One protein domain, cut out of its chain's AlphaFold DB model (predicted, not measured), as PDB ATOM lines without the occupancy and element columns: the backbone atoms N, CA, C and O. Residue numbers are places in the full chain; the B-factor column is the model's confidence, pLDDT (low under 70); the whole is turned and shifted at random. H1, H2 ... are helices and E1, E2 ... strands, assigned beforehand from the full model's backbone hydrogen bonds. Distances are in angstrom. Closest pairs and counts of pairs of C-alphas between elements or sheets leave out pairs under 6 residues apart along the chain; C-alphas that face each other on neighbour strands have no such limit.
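AT A GLANCE: This is residues 63 to 163 and 174 to 189 of the 423 residues of the protein "2'-phosphotransferase" of Tilletia walkeri (UniProt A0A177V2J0). A small antiparallel sheet of three strands, E2, E1 and E3, is covered by two crossed helices: the long H1, whose second half reaches E3, and the shorter H3, over E1. The short helix H2 sits beside the edge strand E3, and long loops fill much of the rest, one of them reaching out to Gly 118 at one end of the longest axis. The printed part has 117 residues with three named helices and three named strands, in the order H1 H2 H3 E1 E2 E3; the class is mixed, helices and strands, and under half of the residues are in named elements. The whole is compact, with a radius of gyration of the C-alphas of 14.3 A, yet elongated in outline, spanning 49 by 32 by 25 A.

HOW THE PARTS SIT: Start with H1, residues 63 to 82; its residues 68 to 72 alone touch H3, residues 127 to 136, with the C-alphas of Asp 68 and Val 133 closest at 6.1 A. Their lines are about perpendicular, at 85 degrees. Next find H2, residues 98 to 102, near H1, with 5 pairs of C-alphas within 10 A. H2 is close to H3 but not clearly touching, the closest C-alphas being those of Leu 102 and Val 127 at 7.8 A. H3 lies over E1, residues 142 to 147, at a height over the sheet of 8.6 A, and runs along the strands, at 23 degrees to E1 on the local plane. E1 and E2, residues 156 to 159, form an antiparallel hairpin, with N 146 and O 158 within hydrogen-bond range at 2.7 A. On the other side of E1, E3, residues 176 to 181, is antiparallel to it, with N 178 and O 145 at 2.8 A. H1 is on this sheet, and the closest C-alphas of H1 and E3 are those of Leu 79 and Ala 181, 5.9 A apart. H1 and H3 are on one face of the sheet E2 E1 E3, an arrangement of two layers, one of helices and one of strands. H2 stands at the sheet's level, only just, with a height of 3.9 A; its Leu 98 has its C-alpha 4.8 A from that of Phe 178 in E3. In H1, H2 and H3 every O i to N i+4 pair is within hydrogen-bond range.

IN THESE COORDINATES: Find C-alpha 63 at (143.889, 151.457, 128.506); from there H1 runs 25.7 A to C-alpha 82. H2 covers 6.2 A, and H3 14.1 A from C-alpha 127 at (140.138, 165.081, 116.074). E1 measures 15.8 A, E2 7.1 A, and E3 17.2 A, ending at C-alpha 181 at (124.605, 162.252, 117.974).

THE WHOLE: The C-alphas of Gly 118 and Lys 152 are the two farthest apart, at 49.0 A. The links H1 to H2 and H2 to H3 are long; in the second, residues 111 to 112 pair with 122 to 123, antiparallel. Residues 164 to 173 are not printed, and C-alphas 163 and 174 are 22.3 A apart across that cut. The model's pLDDT is under 70 at residues 115 to 118, 149 to 157 and 161 to 163.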
ATOM      1  N   PRO A  63     143.901 150.033 128.156       82.44
ATOM      2  CA  PRO A  63     143.889 151.457 128.506       82.44
ATOM      3  C   PRO A  63     143.397 152.377 127.371       82.44
ATOM      4  O   PRO A  63     142.836 153.440 127.641       82.44
ATOM      5  N   ALA A  64     143.562 151.964 126.108       82.12
ATOM      6  CA  ALA A  64     143.032 152.676 124.945       82.12
ATOM      7  C   ALA A  64     141.499 152.555 124.858       82.12
ATOM      8  O   ALA A  64     140.802 153.566 124.784       82.12
ATOM      9  N   GLU A  65     140.956 151.339 124.987       83.81
ATOM     10  CA  GLU A  65     139.503 151.106 125.007       83.81
ATOM     11  C   GLU A  65     138.809 151.809 126.186       83.81
ATOM     12  O   GLU A  65     137.655 152.240 126.067       83.81
ATOM     13  N   GLU A  66     139.485 151.945 127.332       86.69
ATOM     14  CA  GLU A  66     138.995 152.736 128.463       86.69
ATOM     15  C   GLU A  66     138.922 154.233 128.127       86.69
ATOM     16  O   GLU A  66     137.891 154.867 128.393       86.69
ATOM     17  N   ALA A  67     139.968 154.789 127.502       87.88
ATOM     18  CA  ALA A  67     140.010 156.181 127.053       87.88
ATOM     19  C   ALA A  67     138.904 156.474 126.022       87.88
ATOM     20  O   ALA A  67     138.152 157.442 126.172       87.88
ATOM     21  N   ASP A  68     138.702 155.581 125.055       89.56
ATOM     22  CA  ASP A  68     137.636 155.673 124.051       89.56
ATOM     23  C   ASP A  68     136.250 155.562 124.665       89.56
ATOM     24  O   ASP A  68     135.326 156.304 124.325       89.56
ATOM     25  N   THR A  69     136.096 154.656 125.626       89.12
ATOM     26  CA  THR A  69     134.861 154.504 126.386       89.12
ATOM     27  C   THR A  69     134.561 155.778 127.187       89.12
ATOM     28  O   THR A  69     133.395 156.177 127.285       89.12
ATOM     29  N   ALA A  70     135.576 156.448 127.738       90.19
ATOM     30  CA  ALA A  70     135.435 157.723 128.437       90.19
ATOM     31  C   ALA A  70     135.107 158.884 127.477       90.19
ATOM     32  O   ALA A  70     134.181 159.658 127.756       90.19
ATOM     33  N   LEU A  71     135.772 158.966 126.319       92.44
ATOM     34  CA  LEU A  71     135.484 159.952 125.274       92.44
ATOM     35  C   LEU A  71     134.064 159.767 124.723       92.44
ATOM     36  O   LEU A  71     133.271 160.706 124.729       92.44
ATOM     37  N   SER A  72     133.681 158.540 124.369       91.44
ATOM     38  CA  SER A  72     132.344 158.179 123.882       91.44
ATOM     39  C   SER A  72     131.238 158.514 124.894       91.44
ATOM     40  O   SER A  72     130.180 159.031 124.520       91.44
ATOM     41  N   LYS A  73     131.469 158.288 126.198       90.81
ATOM     42  CA  LYS A  73     130.551 158.724 127.271       90.81
ATOM     43  C   LYS A  73     130.457 160.251 127.355       90.81
ATOM     44  O   LYS A  73     129.356 160.775 127.508       90.81
ATOM     45  N   THR A  74     131.580 160.954 127.226       92.38
ATOM     46  CA  THR A  74     131.643 162.422 127.305       92.38
ATOM     47  C   THR A  74     130.946 163.080 126.112       92.38
ATOM     48  O   THR A  74     130.054 163.901 126.317       92.38
ATOM     49  N   LEU A  75     131.235 162.639 124.884       92.56
ATOM     50  CA  LEU A  75     130.534 163.059 123.664       92.56
ATOM     51  C   LEU A  75     129.031 162.750 123.745       92.56
ATOM     52  O   LEU A  75     128.205 163.606 123.438       92.56
ATOM     53  N   SER A  76     128.656 161.559 124.235       90.88
ATOM     54  CA  SER A  76     127.244 161.200 124.448       90.88
ATOM     55  C   SER A  76     126.540 162.151 125.416       90.88
ATOM     56  O   SER A  76     125.366 162.443 125.217       90.88
ATOM     57  N   TYR A  77     127.223 162.621 126.466       92.69
ATOM     58  CA  TYR A  77     126.665 163.604 127.390       92.69
ATOM     59  C   TYR A  77     126.503 164.969 126.715       92.69
ATOM     60  O   TYR A  77     125.393 165.498 126.710       92.69
ATOM     61  N   LEU A  78     127.572 165.513 126.120       91.50
ATOM     62  CA  LEU A  78     127.561 166.841 125.497       91.50
ATOM     63  C   LEU A  78     126.471 166.946 124.425       91.50
ATOM     64  O   LEU A  78     125.586 167.789 124.537       91.50
ATOM     65  N   LEU A  79     126.476 166.030 123.456       90.69
ATOM     66  CA  LEU A  79     125.621 166.113 122.270       90.69
ATOM     67  C   LEU A  79     124.145 165.797 122.548       90.69
ATOM     68  O   LEU A  79     123.287 166.202 121.778       90.69
ATOM     69  N   ARG A  80     123.820 165.076 123.633       88.62
ATOM     70  CA  ARG A  80     122.434 164.635 123.922       88.62
ATOM     71  C   ARG A  80     121.757 165.376 125.065       88.62
ATOM     72  O   ARG A  80     120.528 165.371 125.119       88.62
ATOM     73  N   HIS A  81     122.541 165.950 125.976       87.62
ATOM     74  CA  HIS A  81     122.068 166.505 127.248       87.62
ATOM     75  C   HIS A  81     122.786 167.805 127.649       87.62
ATOM     76  O   HIS A  81     122.185 168.662 128.287       87.62
ATOM     77  N   GLY A  82     124.083 167.917 127.353       86.50
ATOM     78  CA  GLY A  82     124.975 168.913 127.946       86.50
ATOM     79  C   GLY A  82     125.194 170.185 127.132       86.50
ATOM     80  O   GLY A  82     125.742 171.124 127.694       86.50
ATOM     81  N   ALA A  83     124.789 170.237 125.857       87.31
ATOM     82  CA  ALA A  83     125.145 171.326 124.940       87.31
ATOM     83  C   ALA A  83     124.839 172.722 125.514       87.31
ATOM     84  O   ALA A  83     125.750 173.531 125.671       87.31
ATOM     85  N   GLN A  84     123.597 172.953 125.951       85.88
ATOM     86  CA  GLN A  84     123.175 174.216 126.572       85.88
ATOM     87  C   GLN A  84     123.954 174.543 127.857       85.88
ATOM     88  O   GLN A  84     124.331 175.688 128.081       85.88
ATOM     89  N   ALA A  85     124.220 173.539 128.699       86.38
ATOM     90  CA  ALA A  85     124.913 173.713 129.979       86.38
ATOM     91  C   ALA A  85     126.426 173.973 129.831       86.38
ATOM     92  O   ALA A  85     127.061 174.451 130.766       86.38
ATOM     93  N   GLU A  86     127.002 173.642 128.673       88.56
ATOM     94  CA  GLU A  86     128.421 173.824 128.327       88.56
ATOM     95  C   GLU A  86     128.621 174.968 127.311       88.56
ATOM     96  O   GLU A  86     129.723 175.147 126.782       88.56
ATOM     97  N   SER A  87     127.549 175.728 127.044       88.69
ATOM     98  CA  SER A  87     127.464 176.828 126.073       88.69
ATOM     99  C   SER A  87     127.893 176.444 124.651       88.69
ATOM    100  O   SER A  87     128.481 177.248 123.930       88.69
ATOM    101  N   LEU A  88     127.604 175.207 124.243       88.69
ATOM    102  CA  LEU A  88     127.804 174.729 122.878       88.69
ATOM    103  C   LEU A  88     126.586 175.092 122.024       88.69
ATOM    104  O   LEU A  88     125.467 174.678 122.331       88.69
ATOM    105  N   ALA A  89     126.816 175.824 120.933       86.81
ATOM    106  CA  ALA A  89     125.814 176.015 119.892       86.81
ATOM    107  C   ALA A  89     125.499 174.659 119.240       86.81
ATOM    108  O   ALA A  89     126.405 173.969 118.769       86.81
ATOM    109  N   ILE A  90     124.223 174.278 119.252       87.06
ATOM    110  CA  ILE A  90     123.713 173.050 118.643       87.06
ATOM    111  C   ILE A  90     122.602 173.417 117.661       87.06
ATOM    112  O   ILE A  90     121.701 174.179 118.013       87.06
ATOM    113  N   SER A  91     122.685 172.911 116.430       86.06
ATOM    114  CA  SER A  91     121.664 173.152 115.406       86.06
ATOM    115  C   SER A  91     120.357 172.411 115.719       86.06
ATOM    116  O   SER A  91     120.334 171.457 116.505       86.06
ATOM    117  N   SER A  92     119.274 172.787 115.034       82.44
ATOM    118  CA  SER A  92     118.012 172.027 115.013       82.44
ATOM    119  C   SER A  92     118.222 170.561 114.614       82.44
ATOM    120  O   SER A  92     117.612 169.664 115.184       82.44
ATOM    121  N   SER A  93     119.154 170.298 113.699       78.56
ATOM    122  CA  SER A  93     119.569 168.966 113.241       78.56
ATOM    123  C   SER A  93     120.609 168.269 114.145       78.56
ATOM    124  O   SER A  93     121.101 167.188 113.810       78.56
ATOM    125  N   GLY A  94     120.934 168.853 115.306       85.56
ATOM    126  CA  GLY A  94     121.780 168.261 116.350       85.56
ATOM    127  C   GLY A  94     123.293 168.382 116.136       85.56
ATOM    128  O   GLY A  94     124.056 167.756 116.877       85.56
ATOM    129  N   TRP A  95     123.742 169.150 115.141       89.00
ATOM    130  CA  TRP A  95     125.162 169.354 114.841       89.00
ATOM    131  C   TRP A  95     125.804 170.388 115.767       89.00
ATOM    132  O   TRP A  95     125.205 171.412 116.089       89.00
ATOM    133  N   VAL A  96     127.047 170.117 116.171       90.19
ATOM    134  CA  VAL A  96     127.895 170.994 116.989       90.19
ATOM    135  C   VAL A  96     129.283 171.061 116.349       90.19
ATOM    136  O   VAL A  96     129.830 170.029 115.954       90.19
ATOM    137  N   GLY A  97     129.875 172.254 116.255       91.31
ATOM    138  CA  GLY A  97     131.235 172.428 115.728       91.31
ATOM    139  C   GLY A  97     132.271 171.683 116.577       91.31
ATOM    140  O   GLY A  97     132.319 171.862 117.796       91.31
ATOM    141  N   LEU A  98     133.100 170.844 115.949       91.69
ATOM    142  CA  LEU A  98     133.997 169.930 116.661       91.69
ATOM    143  C   LEU A  98     135.077 170.671 117.461       91.69
ATOM    144  O   LEU A  98     135.364 170.268 118.586       91.69
ATOM    145  N   ASP A  99     135.612 171.773 116.929       90.19
ATOM    146  CA  ASP A  99     136.610 172.614 117.610       90.19
ATOM    147  C   ASP A  99     136.122 173.015 119.018       90.19
ATOM    148  O   ASP A  99     136.776 172.741 120.026       90.19
ATOM    149  N   ALA A 100     134.897 173.549 119.105       89.38
ATOM    150  CA  ALA A 100     134.283 173.981 120.360       89.38
ATOM    151  C   ALA A 100     134.032 172.814 121.337       89.38
ATOM    152  O   ALA A 100     134.092 173.004 122.556       89.38
ATOM    153  N   VAL A 101     133.772 171.604 120.822       91.25
ATOM    154  CA  VAL A 101     133.627 170.376 121.625       91.25
ATOM    155  C   VAL A 101     134.972 169.941 122.212       91.25
ATOM    156  O   VAL A 101     135.030 169.613 123.398       91.25
ATOM    157  N   LEU A 102     136.047 169.963 121.419       91.06
ATOM    158  CA  LEU A 102     137.398 169.584 121.854       91.06
ATOM    159  C   LEU A 102     137.961 170.549 122.908       91.06
ATOM    160  O   LEU A 102     138.575 170.105 123.877       91.06
ATOM    161  N   GLU A 103     137.657 171.844 122.799       90.69
ATOM    162  CA  GLU A 103     137.996 172.860 123.807       90.69
ATOM    163  C   GLU A 103     137.343 172.637 125.185       90.69
ATOM    164  O   GLU A 103     137.742 173.269 126.168       90.69
ATOM    165  N   ARG A 104     136.304 171.790 125.306       92.25
ATOM    166  CA  ARG A 104     135.595 171.650 126.587       92.25
ATOM    167  C   ARG A 104     136.503 170.997 127.644       92.25
ATOM    168  O   ARG A 104     137.055 169.919 127.397       92.25
ATOM    169  N   PRO A 105     136.568 171.525 128.888       88.00
ATOM    170  CA  PRO A 105     137.452 171.004 129.941       88.00
ATOM    171  C   PRO A 105     137.261 169.525 130.297       88.00
ATOM    172  O   PRO A 105     138.129 168.931 130.934       88.00
ATOM    173  N   LYS A 106     136.120 168.922 129.937       86.81
ATOM    174  CA  LYS A 106     135.858 167.488 130.117       86.81
ATOM    175  C   LYS A 106     136.643 166.617 129.132       86.81
ATOM    176  O   LYS A 106     137.085 165.552 129.542       86.81
ATOM    177  N   LEU A 107     136.844 167.063 127.887       87.25
ATOM    178  CA  LEU A 107     137.662 166.354 126.894       87.25
ATOM    179  C   LEU A 107     139.150 166.631 127.126       87.25
ATOM    180  O   LEU A 107     139.946 165.697 127.125       87.25
ATOM    181  N   GLY A 108     139.506 167.881 127.447       84.19
ATOM    182  CA  GLY A 108     140.877 168.284 127.788       84.19
ATOM    183  C   GLY A 108     141.485 167.591 129.019       84.19
ATOM    184  O   GLY A 108     142.685 167.686 129.233       84.19
ATOM    185  N   LYS A 109     140.686 166.889 129.839       87.94
ATOM    186  CA  LYS A 109     141.148 166.128 131.021       87.94
ATOM    187  C   LYS A 109     141.237 164.616 130.799       87.94
ATOM    188  O   LYS A 109     141.659 163.904 131.712       87.94
ATOM    189  N   LEU A 110     140.811 164.112 129.641       88.62
ATOM    190  CA  LEU A 110     140.930 162.691 129.316       88.62
ATOM    191  C   LEU A 110     142.400 162.338 129.080       88.62
ATOM    192  O   LEU A 110     143.148 163.134 128.516       88.62
ATOM    193  N   LYS A 111     142.805 161.152 129.534       89.44
ATOM    194  CA  LYS A 111     144.141 160.600 129.306       89.44
ATOM    195  C   LYS A 111     144.047 159.528 128.233       89.44
ATOM    196  O   LYS A 111     143.153 158.690 128.309       89.44
ATOM    197  N   PHE A 112     144.982 159.549 127.296       87.88
ATOM    198  CA  PHE A 112     145.137 158.547 126.249       87.88
ATOM    199  C   PHE A 112     146.525 157.913 126.410       87.88
ATOM    200  O   PHE A 112     147.478 158.647 126.688       87.88
ATOM    201  N   PRO A 113     146.666 156.581 126.308       84.94
ATOM    202  CA  PRO A 113     147.982 155.943 126.319       84.94
ATOM    203  C   PRO A 113     148.809 156.365 125.092       84.94
ATOM    204  O   PRO A 113     148.251 156.873 124.118       84.94
ATOM    205  N   GLY A 114     150.127 156.159 125.152       80.00
ATOM    206  CA  GLY A 114     150.981 156.191 123.961       80.00
ATOM    207  C   GLY A 114     150.635 155.045 123.003       80.00
ATOM    208  O   GLY A 114     149.985 154.076 123.408       80.00
ATOM    209  N   GLU A 115     151.031 155.164 121.738       69.31
ATOM    210  CA  GLU A 115     150.701 154.181 120.697       69.31
ATOM    211  C   GLU A 115     151.769 153.070 120.603       69.31
ATOM    212  O   GLU A 115     151.466 151.968 120.141       69.31
ATOM    213  N   GLY A 116     152.983 153.317 121.115       69.25
ATOM    214  CA  GLY A 116     154.081 152.349 121.244       69.25
ATOM    215  C   GLY A 116     154.495 152.000 122.686       69.25
ATOM    216  O   GLY A 116     154.191 152.707 123.650       69.25
ATOM    217  N   GLU A 117     155.246 150.902 122.842       57.44
ATOM    218  CA  GLU A 117     155.862 150.526 124.123       57.44
ATOM    219  C   GLU A 117     156.866 151.596 124.583       57.44
ATOM    220  O   GLU A 117     157.874 151.849 123.927       57.44
ATOM    221  N   GLY A 118     156.600 152.212 125.739       65.00
ATOM    222  CA  GLY A 118     157.455 153.250 126.324       65.00
ATOM    223  C   GLY A 118     157.123 154.688 125.910       65.00
ATOM    224  O   GLY A 118     157.776 155.606 126.398       65.00
ATOM    225  N   GLU A 119     156.106 154.913 125.073       75.56
ATOM    226  CA  GLU A 119     155.638 156.268 124.759       75.56
ATOM    227  C   GLU A 119     154.825 156.883 125.911       75.56
ATOM    228  O   GLU A 119     153.944 156.246 126.499       75.56
ATOM    229  N   GLU A 120     155.087 158.155 126.225       74.31
ATOM    230  CA  GLU A 120     154.317 158.885 127.232       74.31
ATOM    231  C   GLU A 120     152.892 159.179 126.737       74.31
ATOM    232  O   GLU A 120     152.674 159.733 125.659       74.31
ATOM    233  N   GLY A 121     151.896 158.831 127.556       82.12
ATOM    234  CA  GLY A 121     150.492 159.083 127.241       82.12
ATOM    235  C   GLY A 121     150.136 160.573 127.240       82.12
ATOM    236  O   GLY A 121     150.579 161.341 128.096       82.12
ATOM    237  N   ARG A 122     149.266 160.978 126.311       88.25
ATOM    238  CA  ARG A 122     148.821 162.372 126.159       88.25
ATOM    239  C   ARG A 122     147.564 162.699 126.963       88.25
ATOM    240  O   ARG A 122     146.765 161.833 127.327       88.25
ATOM    241  N   VAL A 123     147.373 163.992 127.210       88.62
ATOM    242  CA  VAL A 123     146.203 164.547 127.898       88.62
ATOM    243  C   VAL A 123     145.431 165.440 126.930       88.62
ATOM    244  O   VAL A 123     146.018 166.291 126.269       88.62
ATOM    245  N   GLY A 124     144.116 165.241 126.862       88.25
ATOM    246  CA  GLY A 124     143.231 165.886 125.897       88.25
ATOM    247  C   GLY A 124     142.940 165.005 124.682       88.25
ATOM    248  O   GLY A 124     143.832 164.372 124.115       88.25
ATOM    249  N   ALA A 125     141.662 164.963 124.297       90.31
ATOM    250  CA  ALA A 125     141.219 164.321 123.062       90.31
ATOM    251  C   ALA A 125     141.544 165.203 121.847       90.31
ATOM    252  O   ALA A 125     141.461 166.429 121.940       90.31
ATOM    253  N   ASN A 126     141.857 164.588 120.708       90.94
ATOM    254  CA  ASN A 126     142.051 165.280 119.431       90.94
ATOM    255  C   ASN A 126     140.983 164.867 118.392       90.94
ATOM    256  O   ASN A 126     140.073 164.088 118.683       90.94
ATOM    257  N   VAL A 127     141.069 165.412 117.173       89.38
ATOM    258  CA  VAL A 127     140.138 165.081 116.074       89.38
ATOM    259  C   VAL A 127     140.200 163.594 115.714       89.38
ATOM    260  O   VAL A 127     139.164 162.982 115.454       89.38
ATOM    261  N   ASP A 128     141.388 162.995 115.742       88.31
ATOM    262  CA  ASP A 128     141.587 161.614 115.308       88.31
ATOM    263  C   ASP A 128     141.066 160.596 116.333       88.31
ATOM    264  O   ASP A 128     140.495 159.586 115.929       88.31
ATOM    265  N   ASP A 129     141.086 160.902 117.639       90.00
ATOM    266  CA  ASP A 129     140.326 160.149 118.651       90.00
ATOM    267  C   ASP A 129     138.829 160.184 118.380       90.00
ATOM    268  O   ASP A 129     138.138 159.180 118.541       90.00
ATOM    269  N   VAL A 130     138.302 161.348 117.999       90.31
ATOM    270  CA  VAL A 130     136.873 161.497 117.736       90.31
ATOM    271  C   VAL A 130     136.495 160.706 116.486       90.31
ATOM    272  O   VAL A 130     135.538 159.935 116.543       90.31
ATOM    273  N   ARG A 131     137.279 160.790 115.404       90.62
ATOM    274  CA  ARG A 131     137.130 159.931 114.215       90.62
ATOM    275  C   ARG A 131     137.205 158.448 114.568       90.62
ATOM    276  O   ARG A 131     136.361 157.672 114.123       90.62
ATOM    277  N   ARG A 132     138.169 158.052 115.401       88.50
ATOM    278  CA  ARG A 132     138.366 156.677 115.880       88.50
ATOM    279  C   ARG A 132     137.159 156.185 116.685       88.50
ATOM    280  O   ARG A 132     136.566 155.179 116.314       88.50
ATOM    281  N   VAL A 133     136.680 156.958 117.661       89.50
ATOM    282  CA  VAL A 133     135.468 156.658 118.452       89.50
ATOM    283  C   VAL A 133     134.184 156.662 117.612       89.50
ATOM    284  O   VAL A 133     133.268 155.894 117.910       89.50
ATOM    285  N   VAL A 134     134.080 157.497 116.575       88.44
ATOM    286  CA  VAL A 134     132.947 157.495 115.631       88.44
ATOM    287  C   VAL A 134     132.950 156.196 114.815       88.44
ATOM    288  O   VAL A 134     131.945 155.480 114.822       88.44
ATOM    289  N   ARG A 135     134.093 155.855 114.206       84.75
ATOM    290  CA  ARG A 135     134.329 154.669 113.363       84.75
ATOM    291  C   ARG A 135     134.192 153.346 114.126       84.75
ATOM    292  O   ARG A 135     133.527 152.426 113.662       84.75
ATOM    293  N   GLU A 136     134.790 153.246 115.309       82.50
ATOM    294  CA  GLU A 136     134.843 152.018 116.121       82.50
ATOM    295  C   GLU A 136     133.633 151.875 117.063       82.50
ATOM    296  O   GLU A 136     133.424 150.833 117.689       82.50
ATOM    297  N   SER A 137     132.762 152.891 117.149       77.94
ATOM    298  CA  SER A 137     131.526 152.791 117.922       77.94
ATOM    299  C   SER A 137     130.587 151.741 117.316       77.94
ATOM    300  O   SER A 137     129.742 152.061 116.480       77.94
ATOM    301  N   ILE A 138     130.587 150.542 117.909       70.38
ATOM    302  CA  ILE A 138     129.645 149.426 117.670       70.38
ATOM    303  C   ILE A 138     128.189 149.892 117.485       70.38
ATOM    304  O   ILE A 138     127.447 149.311 116.703       70.38
ATOM    305  N   LYS A 139     127.757 150.938 118.207       72.00
ATOM    306  CA  LYS A 139     126.385 151.474 118.147       72.00
ATOM    307  C   LYS A 139     126.186 152.679 117.209       72.00
ATOM    308  O   LYS A 139     125.216 153.399 117.422       72.00
ATOM    309  N   LYS A 140     127.117 152.955 116.277       78.62
ATOM    310  CA  LYS A 140     127.168 154.135 115.374       78.62
ATOM    311  C   LYS A 140     126.475 155.364 115.984       78.62
ATOM    312  O   LYS A 140     125.420 155.812 115.538       78.62
ATOM    313  N   ARG A 141     126.996 155.797 117.143       81.06
ATOM    314  CA  ARG A 141     126.315 156.751 118.043       81.06
ATOM    315  C   ARG A 141     126.367 158.188 117.549       81.06
ATOM    316  O   ARG A 141     125.576 159.004 118.032       81.06
ATOM    317  N   PHE A 142     127.324 158.460 116.673       88.62
ATOM    318  CA  PHE A 142     127.770 159.770 116.247       88.62
ATOM    319  C   PHE A 142     127.986 159.771 114.739       88.62
ATOM    320  O   PHE A 142     128.226 158.714 114.158       88.62
ATOM    321  N   GLN A 143     127.945 160.958 114.153       87.88
ATOM    322  CA  GLN A 143     128.328 161.222 112.770       87.88
ATOM    323  C   GLN A 143     129.219 162.454 112.731       87.88
ATOM    324  O   GLN A 143     129.064 163.350 113.563       87.88
ATOM    325  N   LEU A 144     130.125 162.472 111.758       89.62
ATOM    326  CA  LEU A 144     130.984 163.600 111.430       89.62
ATOM    327  C   LEU A 144     130.583 164.161 110.066       89.62
ATOM    328  O   LEU A 144     130.098 163.429 109.199       89.62
ATOM    329  N   GLY A 145     130.772 165.461 109.878       87.25
ATOM    330  CA  GLY A 145     130.499 166.113 108.605       87.25
ATOM    331  C   GLY A 145     131.057 167.527 108.528       87.25
ATOM    332  O   GLY A 145     131.274 168.196 109.535       87.25
ATOM    333  N   TRP A 146     131.314 167.963 107.306       86.31
ATOM    334  CA  TRP A 146     131.896 169.245 106.960       86.31
ATOM    335  C   TRP A 146     130.793 170.263 106.654       86.31
ATOM    336  O   TRP A 146     129.933 170.030 105.804       86.31
ATOM    337  N   GLY A 147     130.838 171.405 107.335       83.50
ATOM    338  CA  GLY A 147     129.891 172.512 107.180       83.50
ATOM    339  C   GLY A 147     130.598 173.865 107.159       83.50
ATOM    340  O   GLY A 147     131.801 173.955 107.420       83.50
ATOM    341  N   VAL A 148     129.858 174.927 106.852       78.25
ATOM    342  CA  VAL A 148     130.360 176.310 106.884       78.25
ATOM    343  C   VAL A 148     129.689 177.039 108.042       78.25
ATOM    344  O   VAL A 148     128.475 176.989 108.183       78.25
ATOM    345  N   VAL A 149     130.477 177.719 108.876       64.38
ATOM    346  CA  VAL A 149     129.941 178.514 109.991       64.38
ATOM    347  C   VAL A 149     129.412 179.843 109.453       64.38
ATOM    348  O   VAL A 149     130.201 180.640 108.944       64.38
ATOM    349  N   GLY A 150     128.114 180.110 109.627       61.28
ATOM    350  CA  GLY A 150     127.544 181.456 109.457       61.28
ATOM    351  C   GLY A 150     126.665 181.721 108.226       61.28
ATOM    352  O   GLY A 150     126.259 182.868 108.032       61.28
ATOM    353  N   SER A 151     126.317 180.715 107.417       50.41
ATOM    354  CA  SER A 151     125.095 180.790 106.595       50.41
ATOM    355  C   SER A 151     123.852 180.630 107.484       50.41
ATOM    356  O   SER A 151     123.955 180.191 108.628       50.41
ATOM    357  N   LYS A 152     122.668 181.043 107.001       49.28
ATOM    358  CA  LYS A 152     121.420 180.866 107.763       49.28
ATOM    359  C   LYS A 152     121.186 179.374 107.991       49.28
ATOM    360  O   LYS A 152     120.949 178.670 107.021       49.28
ATOM    361  N   GLU A 153     121.224 178.984 109.264       50.84
ATOM    362  CA  GLU A 153     121.253 177.598 109.741       50.84
ATOM    363  C   GLU A 153     122.573 176.895 109.352       50.84
ATOM    364  O   GLU A 153     122.985 176.880 108.194       50.84
ATOM    365  N   ASP A 154     123.296 176.373 110.355       55.38
ATOM    366  CA  ASP A 154     124.612 175.739 110.174       55.38
ATOM    367  C   ASP A 154     124.461 174.368 109.480       55.38
ATOM    368  O   ASP A 154     124.511 173.307 110.110       55.38
ATOM    369  N   GLU A 155     124.236 174.390 108.166       62.94
ATOM    370  CA  GLU A 155     124.148 173.194 107.336       62.94
ATOM    371  C   GLU A 155     125.505 172.481 107.248       62.94
ATOM    372  O   GLU A 155     126.513 172.997 106.751       62.94
ATOM    373  N   VAL A 156     125.510 171.222 107.687       63.03
ATOM    374  CA  VAL A 156     126.541 170.259 107.300       63.03
ATOM    375  C   VAL A 156     126.248 169.832 105.867       63.03
ATOM    376  O   VAL A 156     125.344 169.039 105.619       63.03
ATOM    377  N   LEU A 157     127.024 170.387 104.937       66.12
ATOM    378  CA  LEU A 157     126.858 170.206 103.495       66.12
ATOM    379  C   LEU A 157     127.345 168.831 103.014       66.12
ATOM    380  O   LEU A 157     126.855 168.313 102.017       66.12
ATOM    381  N   GLU A 158     128.331 168.240 103.698       73.00
ATOM    382  CA  GLU A 158     128.986 166.990 103.287       73.00
ATOM    383  C   GLU A 158     129.277 166.102 104.503       73.00
ATOM    384  O   GLU A 158     130.005 166.507 105.405       73.00
ATOM    385  N   LEU A 159     128.775 164.865 104.533       76.19
ATOM    386  CA  LEU A 159     129.141 163.898 105.579       76.19
ATOM    387  C   LEU A 159     130.595 163.415 105.413       76.19
ATOM    388  O   LEU A 159     131.085 163.256 104.296       76.19
ATOM    389  N   GLU A 160     131.288 163.146 106.523       76.56
ATOM    390  CA  GLU A 160     132.609 162.501 106.513       76.56
ATOM    391  C   GLU A 160     132.394 160.972 106.479       76.56
ATOM    392  O   GLU A 160     132.109 160.348 107.503       76.56
ATOM    393  N   ILE A 161     132.436 160.384 105.275       66.06
ATOM    394  CA  ILE A 161     132.125 158.965 105.017       66.06
ATOM    395  C   ILE A 161     133.407 158.109 105.034       66.06
ATOM    396  O   ILE A 161     134.475 158.543 104.621       66.06
ATOM    397  N   GLU A 162     133.279 156.866 105.507       56.97
ATOM    398  CA  GLU A 162     134.357 155.934 105.890       56.97
ATOM    399  C   GLU A 162     135.314 155.462 104.760       56.97
ATOM    400  O   GLU A 162     136.210 154.670 105.052       56.97
ATOM    401  N   GLU A 163     135.131 155.858 103.491       46.59
ATOM    402  CA  GLU A 163     135.734 155.152 102.335       46.59
ATOM    403  C   GLU A 163     136.854 155.880 101.572       46.59
ATOM    404  O   GLU A 163     137.528 155.239 100.763       46.59
ATOM    405  N   GLY A 174     137.737 176.719 103.743       70.06
ATOM    406  CA  GLY A 174     136.550 177.378 104.304       70.06
ATOM    407  C   GLY A 174     135.570 176.494 105.098       70.06
ATOM    408  O   GLY A 174     134.726 177.045 105.803       70.06
ATOM    409  N   LYS A 175     135.675 175.159 105.056       79.06
ATOM    410  CA  LYS A 175     134.786 174.241 105.795       79.06
ATOM    411  C   LYS A 175     135.380 173.838 107.150       79.06
ATOM    412  O   LYS A 175     136.575 173.573 107.272       79.06
ATOM    413  N   LYS A 176     134.524 173.742 108.170       86.19
ATOM    414  CA  LYS A 176     134.852 173.208 109.502       86.19
ATOM    415  C   LYS A 176     134.219 171.839 109.712       86.19
ATOM    416  O   LYS A 176     133.232 171.504 109.062       86.19
ATOM    417  N   LEU A 177     134.781 171.070 110.641       89.81
ATOM    418  CA  LEU A 177     134.266 169.759 111.021       89.81
ATOM    419  C   LEU A 177     133.230 169.898 112.147       89.81
ATOM    420  O   LEU A 177     133.450 170.608 113.130       89.81
ATOM    421  N   PHE A 178     132.106 169.209 112.004       90.62
ATOM    422  CA  PHE A 178     131.000 169.152 112.955       90.62
ATOM    423  C   PHE A 178     130.753 167.707 113.381       90.62
ATOM    424  O   PHE A 178     131.024 166.762 112.639       90.62
ATOM    425  N   ILE A 179     130.197 167.539 114.580       91.69
ATOM    426  CA  ILE A 179     129.771 166.254 115.132       91.69
ATOM    427  C   ILE A 179     128.327 166.344 115.634       91.69
ATOM    428  O   ILE A 179     127.929 167.345 116.229       91.69
ATOM    429  N   ARG A 180     127.546 165.277 115.439       89.44
ATOM    430  CA  ARG A 180     126.232 165.101 116.080       89.44
ATOM    431  C   ARG A 180     126.086 163.728 116.712       89.44
ATOM    432  O   ARG A 180     126.815 162.796 116.371       89.44
ATOM    433  N   ALA A 181     125.104 163.571 117.597       88.44
ATOM    434  CA  ALA A 181     124.605 162.252 117.974       88.44
ATOM    435  C   ALA A 181     123.472 161.823 117.024       88.44
ATOM    436  O   ALA A 181     122.612 162.619 116.674       88.44
ATOM    437  N   VAL A 182     123.435 160.545 116.637       82.94
ATOM    438  CA  VAL A 182     122.417 160.020 115.696       82.94
ATOM    439  C   VAL A 182     121.043 159.842 116.363       82.94
ATOM    440  O   VAL A 182     120.012 159.801 115.705       82.94
ATOM    441  N   GLN A 183     121.009 159.684 117.689       78.19
ATOM    442  CA  GLN A 183     119.789 159.382 118.445       78.19
ATOM    443  C   GLN A 183     119.955 159.681 119.941       78.19
ATOM    444  O   GLN A 183     121.072 159.781 120.453       78.19
ATOM    445  N   GLY A 184     118.840 159.713 120.673       77.88
ATOM    446  CA  GLY A 184     118.826 159.741 122.139       77.88
ATOM    447  C   GLY A 184     118.961 161.116 122.787       77.88
ATOM    448  O   GLY A 184     119.338 161.175 123.957       77.88
ATOM    449  N   HIS A 185     118.652 162.185 122.051       82.69
ATOM    450  CA  HIS A 185     118.574 163.557 122.553       82.69
ATOM    451  C   HIS A 185     117.509 163.732 123.658       82.69
ATOM    452  O   HIS A 185     116.475 163.051 123.676       82.69
ATOM    453  N   SER A 186     117.783 164.663 124.573       80.81
ATOM    454  CA  SER A 186     116.821 165.268 125.512       80.81
ATOM    455  C   SER A 186     116.734 166.793 125.387       80.81
ATOM    456  O   SER A 186     116.060 167.439 126.186       80.81
ATOM    457  N   ILE A 187     117.520 167.369 124.478       81.12
ATOM    458  CA  ILE A 187     117.525 168.795 124.153       81.12
ATOM    459  C   ILE A 187     116.257 169.045 123.326       81.12
ATOM    460  O   ILE A 187     115.926 168.231 122.458       81.12
ATOM    461  N   LYS A 188     115.503 170.102 123.645       78.00
ATOM    462  CA  LYS A 188     114.183 170.364 123.036       78.00
ATOM    463  C   LYS A 188     114.303 171.008 121.660       78.00
ATOM    464  O   LYS A 188     113.436 170.835 120.818       78.00
ATOM    465  N   GLU A 189     115.386 171.746 121.478       76.50
ATOM    466  CA  GLU A 189     115.752 172.522 120.304       76.50
ATOM    467  C   GLU A 189     116.249 171.622 119.163       76.50
ATOM    468  O   GLU A 189     116.242 172.040 118.011       76.50
TER     469      GLU A 189